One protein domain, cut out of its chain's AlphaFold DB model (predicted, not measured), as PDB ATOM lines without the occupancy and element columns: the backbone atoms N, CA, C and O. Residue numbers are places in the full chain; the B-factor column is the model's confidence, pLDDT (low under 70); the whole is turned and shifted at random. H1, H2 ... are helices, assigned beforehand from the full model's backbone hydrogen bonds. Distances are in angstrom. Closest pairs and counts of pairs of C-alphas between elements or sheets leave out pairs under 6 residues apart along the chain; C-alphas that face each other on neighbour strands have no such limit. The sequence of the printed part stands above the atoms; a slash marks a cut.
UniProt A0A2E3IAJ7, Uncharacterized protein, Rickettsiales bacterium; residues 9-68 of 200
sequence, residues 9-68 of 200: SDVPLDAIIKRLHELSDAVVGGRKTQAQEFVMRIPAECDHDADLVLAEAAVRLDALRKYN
ATOM      1  N   SER A   9       1.134  25.260 -17.236       93.62
ATOM      2  CA  SER A   9       1.902  26.284 -16.520       93.62
ATOM      3  C   SER A   9       3.377  25.925 -16.342       93.62
ATOM      4  O   SER A   9       4.217  26.816 -16.253       93.62
ATOM      5  N   ASP A  10       3.699  24.629 -16.303       94.75
ATOM      6  CA  ASP A  10       5.059  24.140 -16.057       94.75
ATOM      7  C   ASP A  10       5.906  24.156 -17.338       94.75
ATOM      8  O   ASP A  10       7.128  24.014 -17.278       94.75
ATOM      9  N   VAL A  11       5.271  24.335 -18.503       94.81
ATOM     10  CA  VAL A  11       5.950  24.377 -19.798       94.81
ATOM     11  C   VAL A  11       6.742  25.690 -19.912       94.81
ATOM     12  O   VAL A  11       6.156  26.778 -19.816       94.81
ATOM     13  N   PRO A  12       8.068  25.649 -20.140       96.06
ATOM     14  CA  PRO A  12       8.884  26.846 -20.310       96.06
ATOM     15  C   PRO A  12       8.408  27.704 -21.482       96.06
ATOM     16  O   PRO A  12       7.944  27.188 -22.499       96.06
ATOM     17  N   LEU A  13       8.562  29.024 -21.364       95.31
ATOM     18  CA  LEU A  13       8.139  29.958 -22.409       95.31
ATOM     19  C   LEU A  13       8.807  29.660 -23.760       95.31
ATOM     20  O   LEU A  13       8.123  29.663 -24.779       95.31
ATOM     21  N   ASP A  14      10.096  29.317 -23.766       96.31
ATOM     22  CA  ASP A  14      10.831  28.976 -24.991       96.31
ATOM     23  C   ASP A  14      10.252  27.744 -25.698       96.31
ATOM     24  O   ASP A  14      10.192  27.701 -26.928       96.31
ATOM     25  N   ALA A  15       9.778  26.754 -24.933       95.25
ATOM     26  CA  ALA A  15       9.135  25.565 -25.484       95.25
ATOM     27  C   ALA A  15       7.779  25.912 -26.116       95.25
ATOM     28  O   ALA A  15       7.497  25.462 -27.224       95.25
ATOM     29  N   ILE A  16       6.986  26.776 -25.468       96.00
ATOM     30  CA  ILE A  16       5.731  27.294 -26.035       96.00
ATOM     31  C   ILE A  16       6.004  28.083 -27.319       96.00
ATOM     32  O   ILE A  16       5.350  27.836 -28.324       96.00
ATOM     33  N   ILE A  17       6.981  28.995 -27.322       97.19
ATOM     34  CA  ILE A  17       7.326  29.806 -28.502       97.19
ATOM     35  C   ILE A  17       7.742  28.911 -29.665       97.19
ATOM     36  O   ILE A  17       7.209  29.037 -30.768       97.19
ATOM     37  N   LYS A  18       8.661  27.972 -29.413       97.00
ATOM     38  CA  LYS A  18       9.083  27.000 -30.420       97.00
ATOM     39  C   LYS A  18       7.879  26.239 -30.973       97.00
ATOM     40  O   LYS A  18       7.739  26.112 -32.187       97.00
ATOM     41  N   ARG A  19       6.986  25.785 -30.094       95.69
ATOM     42  CA  ARG A  19       5.809  25.022 -30.498       95.69
ATOM     43  C   ARG A  19       4.807  25.855 -31.299       95.69
ATOM     44  O   ARG A  19       4.257  25.359 -32.273       95.69
ATOM     45  N   LEU A  20       4.606  27.125 -30.957       96.94
ATOM     46  CA  LEU A  20       3.770  28.043 -31.735       96.94
ATOM     47  C   LEU A  20       4.309  28.248 -33.159       96.94
ATOM     48  O   LEU A  20       3.516  28.312 -34.098       96.94
ATOM     49  N   HIS A  21       5.634  28.298 -33.340       96.69
ATOM     50  CA  HIS A  21       6.239  28.319 -34.674       96.69
ATOM     51  C   HIS A  21       5.952  27.030 -35.451       96.69
ATOM     52  O   HIS A  21       5.477  27.103 -36.581       96.69
ATOM     53  N   GLU A  22       6.144  25.862 -34.829       94.69
ATOM     54  CA  GLU A  22       5.822  24.569 -35.452       94.69
ATOM     55  C   GLU A  22       4.340  24.483 -35.867       94.69
ATOM     56  O   GLU A  22       4.031  24.040 -36.973       94.69
ATOM     57  N   LEU A  23       3.419  24.959 -35.018       95.50
ATOM     58  CA  LEU A  23       1.987  25.018 -35.329       95.50
ATOM     59  C   LEU A  23       1.693  25.977 -36.490       95.50
ATOM     60  O   LEU A  23       0.900  25.643 -37.371       95.50
ATOM     61  N   SER A  24       2.342  27.143 -36.524       95.31
ATOM     62  CA  SER A  24       2.235  28.094 -37.637       95.31
ATOM     63  C   SER A  24       2.673  27.463 -38.964       95.31
ATOM     64  O   SER A  24       1.951  27.552 -39.959       95.31
ATOM     65  N   ASP A  25       3.812  26.771 -38.978       94.69
ATOM     66  CA  ASP A  25       4.325  26.080 -40.165       94.69
ATOM     67  C   ASP A  25       3.395  24.935 -40.601       94.69
ATOM     68  O   ASP A  25       3.121  24.750 -41.793       94.69
ATOM     69  N   ALA A  26       2.834  24.196 -39.641       94.12
ATOM     70  CA  ALA A  26       1.909  23.096 -39.895       94.12
ATOM     71  C   ALA A  26       0.603  23.540 -40.563       94.12
ATOM     72  O   ALA A  26       0.086  22.828 -41.430       94.12
ATOM     73  N   VAL A  27       0.088  24.723 -40.209       92.25
ATOM     74  CA  VAL A  27      -1.101  25.309 -40.852       92.25
ATOM     75  C   VAL A  27      -0.864  25.507 -42.349       92.25
ATOM     76  O   VAL A  27      -1.764  25.235 -43.146       92.25
ATOM     77  N   VAL A  28       0.347  25.906 -42.746       93.81
ATOM     78  CA  VAL A  28       0.713  26.160 -44.149       93.81
ATOM     79  C   VAL A  28       1.156  24.878 -44.879       93.81
ATOM     80  O   VAL A  28       1.002  24.774 -46.094       93.81
ATOM     81  N   GLY A  29       1.632  23.860 -44.155       88.31
ATOM     82  CA  GLY A  29       2.177  22.607 -44.702       88.31
ATOM     83  C   GLY A  29       1.176  21.636 -45.357       88.31
ATOM     84  O   GLY A  29       1.584  20.597 -45.875       88.31
ATOM     85  N   GLY A  30      -0.125  21.948 -45.360       89.19
ATOM     86  CA  GLY A  30      -1.174  21.148 -46.005       89.19
ATOM     87  C   GLY A  30      -1.789  20.049 -45.121       89.19
ATOM     88  O   GLY A  30      -1.421  19.856 -43.966       89.19
ATOM     89  N   ARG A  31      -2.768  19.305 -45.669       88.31
ATOM     90  CA  ARG A  31      -3.676  18.435 -44.879       88.31
ATOM     91  C   ARG A  31      -2.980  17.364 -44.034       88.31
ATOM     92  O   ARG A  31      -3.473  17.036 -42.962       88.31
ATOM     93  N   LYS A  32      -1.873  16.788 -44.517       87.56
ATOM     94  CA  LYS A  32      -1.146  15.733 -43.786       87.56
ATOM     95  C   LYS A  32      -0.469  16.289 -42.533       87.56
ATOM     96  O   LYS A  32      -0.602  15.700 -41.470       87.56
ATOM     97  N   THR A  33       0.189  17.437 -42.662       88.75
ATOM     98  CA  THR A  33       0.870  18.124 -41.559       88.75
ATOM     99  C   THR A  33      -0.139  18.654 -40.547       88.75
ATOM    100  O   THR A  33       0.024  18.452 -39.350       88.75
ATOM    101  N   GLN A  34      -1.259  19.212 -41.014       89.12
ATOM    102  CA  GLN A  34      -2.355  19.625 -40.131       89.12
ATOM    103  C   GLN A  34      -2.916  18.451 -39.313       89.12
ATOM    104  O   GLN A  34      -3.075  18.567 -38.105       89.12
ATOM    105  N   ALA A  35      -3.170  17.300 -39.944       88.19
ATOM    106  CA  ALA A  35      -3.669  16.119 -39.237       88.19
ATOM    107  C   ALA A  35      -2.659  15.548 -38.226       88.19
ATOM    108  O   ALA A  35      -3.060  14.897 -37.272       88.19
ATOM    109  N   GLN A  36      -1.361  15.774 -38.424       86.75
ATOM    110  CA  GLN A  36      -0.332  15.330 -37.490       86.75
ATOM    111  C   GLN A  36      -0.217  16.255 -36.271       86.75
ATOM    112  O   GLN A  36      -0.014  15.767 -35.163       86.75
ATOM    113  N   GLU A  37      -0.352  17.567 -36.472       89.12
ATOM    114  CA  GLU A  37      -0.071  18.570 -35.437       89.12
ATOM    115  C   GLU A  37      -1.318  19.034 -34.662       89.12
ATOM    116  O   GLU A  37      -1.194  19.492 -33.530       89.12
ATOM    117  N   PHE A  38      -2.521  18.896 -35.236       90.75
ATOM    118  CA  PHE A  38      -3.793  19.317 -34.617       90.75
ATOM    119  C   PHE A  38      -4.657  18.154 -34.111       90.75
ATOM    120  O   PHE A  38      -5.786  18.365 -33.665       90.75
ATOM    121  N   VAL A  39      -4.154  16.921 -34.179       90.25
ATOM    122  CA  VAL A  39      -4.803  15.770 -33.544       90.25
ATOM    123  C   VAL A  39      -4.235  15.601 -32.144       90.25
ATOM    124  O   VAL A  39      -3.032  15.431 -31.969       90.25
ATOM    125  N   MET A  40      -5.126  15.619 -31.155       86.38
ATOM    126  CA  MET A  40      -4.763  15.418 -29.758       86.38
ATOM    127  C   MET A  40      -4.193  14.025 -29.516       86.38
ATOM    128  O   MET A  40      -4.702  13.020 -30.030       86.38
ATOM    129  N   ARG A  41      -3.171  13.960 -28.666       88.00
ATOM    130  CA  ARG A  41      -2.589  12.696 -28.220       88.00
ATOM    131  C   ARG A  41      -3.281  12.176 -26.967       88.00
ATOM    132  O   ARG A  41      -3.872  12.912 -26.183       88.00
ATOM    133  N   ILE A  42      -3.210  10.858 -26.785       87.56
ATOM    134  CA  ILE A  42      -3.666  10.191 -25.565       87.56
ATOM    135  C   ILE A  42      -2.492   9.384 -24.991       87.56
ATOM    136  O   ILE A  42      -2.027   8.450 -25.648       87.56
ATOM    137  N   PRO A  43      -2.037   9.680 -23.757       86.88
ATOM    138  CA  PRO A  43      -2.431  10.822 -22.921       86.88
ATOM    139  C   PRO A  43      -2.033  12.175 -23.533       86.88
ATOM    140  O   PRO A  43      -1.114  12.214 -24.348       86.88
ATOM    141  N   ALA A  44      -2.706  13.246 -23.110       90.25
ATOM    142  CA  ALA A  44      -2.422  14.599 -23.583       90.25
ATOM    143  C   ALA A  44      -0.997  15.051 -23.208       90.25
ATOM    144  O   ALA A  44      -0.514  14.760 -22.107       90.25
ATOM    145  N   GLU A  45      -0.339  15.766 -24.116       91.94
ATOM    146  CA  GLU A  45       1.033  16.273 -24.006       91.94
ATOM    147  C   GLU A  45       0.999  17.817 -23.954       91.94
ATOM    148  O   GLU A  45       0.768  18.480 -24.963       91.94
ATOM    149  N   CYS A  46       1.231  18.410 -22.773       92.50
ATOM    150  CA  CYS A  46       1.088  19.860 -22.535       92.50
ATOM    151  C   CYS A  46       2.027  20.748 -23.376       92.50
ATOM    152  O   CYS A  46       1.733  21.922 -23.584       92.50
ATOM    153  N   ASP A  47       3.162  20.213 -23.823       92.69
ATOM    154  CA  ASP A  47       4.172  20.885 -24.649       92.69
ATOM    155  C   ASP A  47       3.979  20.657 -26.158       92.69
ATOM    156  O   ASP A  47       4.736  21.207 -26.959       92.69
ATOM    157  N   HIS A  48       2.984  19.861 -26.559       91.75
ATOM    158  CA  HIS A  48       2.780  19.472 -27.953       91.75
ATOM    159  C   HIS A  48       1.353  19.706 -28.451       91.75
ATOM    160  O   HIS A  48       1.186  20.242 -29.552       91.75
ATOM    161  N   ASP A  49       0.343  19.313 -27.674       93.25
ATOM    162  CA  ASP A  49      -1.053  19.399 -28.093       93.25
ATOM    163  C   ASP A  49      -1.450  20.864 -28.315       93.25
ATOM    164  O   ASP A  49      -1.266  21.734 -27.455       93.25
ATOM    165  N   ALA A  50      -1.948  21.148 -29.521       93.94
ATOM    166  CA  ALA A  50      -2.129  22.509 -30.008       93.94
ATOM    167  C   ALA A  50      -3.101  23.321 -29.144       93.94
ATOM    168  O   ALA A  50      -2.860  24.497 -28.888       93.94
ATOM    169  N   ASP A  51      -4.184  22.705 -28.677       93.75
ATOM    170  CA  ASP A  51      -5.186  23.344 -27.826       93.75
ATOM    171  C   ASP A  51      -4.598  23.777 -26.477       93.75
ATOM    172  O   ASP A  51      -4.792  24.925 -26.070       93.75
ATOM    173  N   LEU A  52      -3.823  22.909 -25.823       94.62
ATOM    174  CA  LEU A  52      -3.174  23.204 -24.544       94.62
ATOM    175  C   LEU A  52      -2.123  24.307 -24.684       94.62
ATOM    176  O   LEU A  52      -2.091  25.243 -23.883       94.62
ATOM    177  N   VAL A  53      -1.295  24.233 -25.729       95.50
ATOM    178  CA  VAL A  53      -0.243  25.221 -25.999       95.50
ATOM    179  C   VAL A  53      -0.849  26.586 -26.327       95.50
ATOM    180  O   VAL A  53      -0.399  27.602 -25.795       95.50
ATOM    181  N   LEU A  54      -1.885  26.630 -27.171       96.69
ATOM    182  CA  LEU A  54      -2.570  27.873 -27.535       96.69
ATOM    183  C   LEU A  54      -3.312  28.485 -26.342       96.69
ATOM    184  O   LEU A  54      -3.263  29.703 -26.159       96.69
ATOM    185  N   ALA A  55      -3.967  27.665 -25.514       96.75
ATOM    186  CA  ALA A  55      -4.644  28.131 -24.308       96.75
ATOM    187  C   ALA A  55      -3.652  28.747 -23.310       96.75
ATOM    188  O   ALA A  55      -3.856  29.869 -22.845       96.75
ATOM    189  N   GLU A  56      -2.545  28.058 -23.033       97.12
ATOM    190  CA  GLU A  56      -1.495  28.558 -22.144       97.12
ATOM    191  C   GLU A  56      -0.851  29.841 -22.687       97.12
ATOM    192  O   GLU A  56      -0.666  30.810 -21.949       97.12
ATOM    193  N   ALA A  57      -0.561  29.891 -23.992       97.88
ATOM    194  CA  ALA A  57      -0.034  31.089 -24.636       97.88
ATOM    195  C   ALA A  57      -0.988  32.284 -24.480       97.88
ATOM    196  O   ALA A  57      -0.543  33.386 -24.156       97.88
ATOM    197  N   ALA A  58      -2.298  32.075 -24.648       98.12
ATOM    198  CA  ALA A  58      -3.297  33.123 -24.462       98.12
ATOM    199  C   ALA A  58      -3.341  33.639 -23.014       98.12
ATOM    200  O   ALA A  58      -3.372  34.854 -22.803       98.12
ATOM    201  N   VAL A  59      -3.274  32.745 -22.018       97.50
ATOM    202  CA  VAL A  59      -3.213  33.134 -20.596       97.50
ATOM    203  C   VAL A  59      -1.970  33.983 -20.318       97.50
ATOM    204  O   VAL A  59      -2.075  35.050 -19.707       97.50
ATOM    205  N   ARG A  60      -0.799  33.559 -20.807       97.50
ATOM    206  CA  ARG A  60       0.458  34.302 -20.612       97.50
ATOM    207  C   ARG A  60       0.443  35.660 -21.305       97.50
ATOM    208  O   ARG A  60       0.901  36.640 -20.721       97.50
ATOM    209  N   LEU A  61      -0.106  35.743 -22.515       97.81
ATOM    210  CA  LEU A  61      -0.242  37.006 -23.241       97.81
ATOM    211  C   LEU A  61      -1.174  37.984 -22.519       97.81
ATOM    212  O   LEU A  61      -0.856  39.170 -22.441       97.81
ATOM    213  N   ASP A  62      -2.288  37.516 -21.949       98.00
ATOM    214  CA  ASP A  62      -3.178  38.384 -21.172       98.00
ATOM    215  C   ASP A  62      -2.513  38.887 -19.881       98.00
ATOM    216  O   ASP A  62      -2.611  40.073 -19.555       98.00
ATOM    217  N   ALA A  63      -1.771  38.020 -19.184       96.81
ATOM    218  CA  ALA A  63      -0.995  38.403 -18.006       96.81
ATOM    219  C   ALA A  63       0.085  39.447 -18.345       96.81
ATOM    220  O   ALA A  63       0.175  40.481 -17.684       96.81
ATOM    221  N   LEU A  64       0.851  39.230 -19.420       97.38
ATOM    222  CA  LEU A  64       1.858  40.183 -19.899       97.38
ATOM    223  C   LEU A  64       1.236  41.511 -20.331       97.38
ATOM    224  O   LEU A  64       1.802  42.572 -20.069       97.38
ATOM    225  N   ARG A  65       0.065  41.483 -20.975       98.19
ATOM    226  CA  ARG A  65      -0.665  42.696 -21.358       98.19
ATOM    227  C   ARG A  65      -1.076  43.511 -20.130       98.19
ATOM    228  O   ARG A  65      -0.888  44.726 -20.135       98.19
ATOM    229  N   LYS A  66      -1.608  42.859 -19.091       98.06
ATOM    230  CA  LYS A  66      -1.977  43.507 -17.819       98.06
ATOM    231  C   LYS A  66      -0.760  44.118 -17.129       98.06
ATOM    232  O   LYS A  66      -0.778  45.307 -16.827       98.06
ATOM    233  N   TYR A  67       0.314  43.345 -16.986       97.50
ATOM    234  CA  TYR A  67       1.557  43.818 -16.378       97.50
ATOM    235  C   TYR A  67       2.158  45.014 -17.133       97.50
ATOM    236  O   TYR A  67       2.536  46.011 -16.525       97.50
ATOM    237  N   ASN A  68       2.179  44.972 -18.470       97.75
ATOM    238  CA  ASN A  68       2.639  46.104 -19.275       97.75
ATOM    239  C   ASN A  68       1.769  47.355 -19.086       97.75
ATOM    240  O   ASN A  68       2.310  48.457 -19.027       97.75
TER     241      ASN A  68
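AT A GLANCE: This is residues 9 to 68 of the 200 residues of an uncharacterized protein of Rickettsiales bacterium (UniProt A0A2E3IAJ7). Two long helices, H1 and H3, cross steeply, H1 with residues 16 to 23 and H3 with its first part, residues 50 to 57; the short helix H2 folds back beside the last part of H1 as a hairpin. A long loop, residues 38 to 49, leads from H2 to H3, and the end of H3, residues 61 to 68, sticks out from the body. The printed part has 60 residues with three named helices, H1, H2 and H3 in chain order, and no named strand; its class is all helix. It is only just compact, close to loose, with a radius of gyration of the C-alphas of 12.4 A, and only just elongated, spanning 39 by 26 by 15 A.

HOW THE PARTS SIT: Go from Ser 9 to the first helix, H1, residues 13 to 28. Just past it comes H2, residues 31 to 37, and the two form a helical hairpin: they touch, H1 with residues 23 to 27 alone, and run opposite ways at a shallow tilt of 15 degrees. Look there at the C-alphas of Ala 26 and Thr 33, their closest pair, 5.3 A apart. Further on, H3, residues 50 to 68, touches H1 with residues 50 to 57 alone, and H1 meets this touch with residues 16 to 23 alone. Their closest C-alphas, those of Ile 16 and Val 53, are 6.3 A apart, and the helices run opposite ways at a steep tilt of 55 degrees. H2 and H3 are close but not clearly touching, the closest C-alphas being those of Glu 37 and Ala 50, 7.0 A apart. In the backbone, every O i to N i+4 pair of H2 and H3 is within hydrogen-bond range, and in H1 11 of 12 are.

IN THESE COORDINATES: Find C-alpha 13 at (8.139, 29.958, -22.409); from there H1 runs 23.3 A to C-alpha 28 at (0.713, 26.160, -44.149). H2 spans residues 31 to 37, 10.1 A from first to last C-alpha. H3 begins at C-alpha 50, at (-2.129, 22.509, -30.008), and runs 26.4 A to C-alpha 68 at (2.639, 46.104, -19.275).

THE WHOLE: The two C-alphas farthest apart are those of Lys 32 and Tyr 67, 39.3 A. Without residues 61 to 68, which stand free, the body spans 30 by 23 by 15 A. The link from H1 to H2 is tight, with 2 residues, and that from H2 to H3 is long, with 12. The printed part has no cut. Its mean pLDDT is 93.7, and no printed residue is under 70.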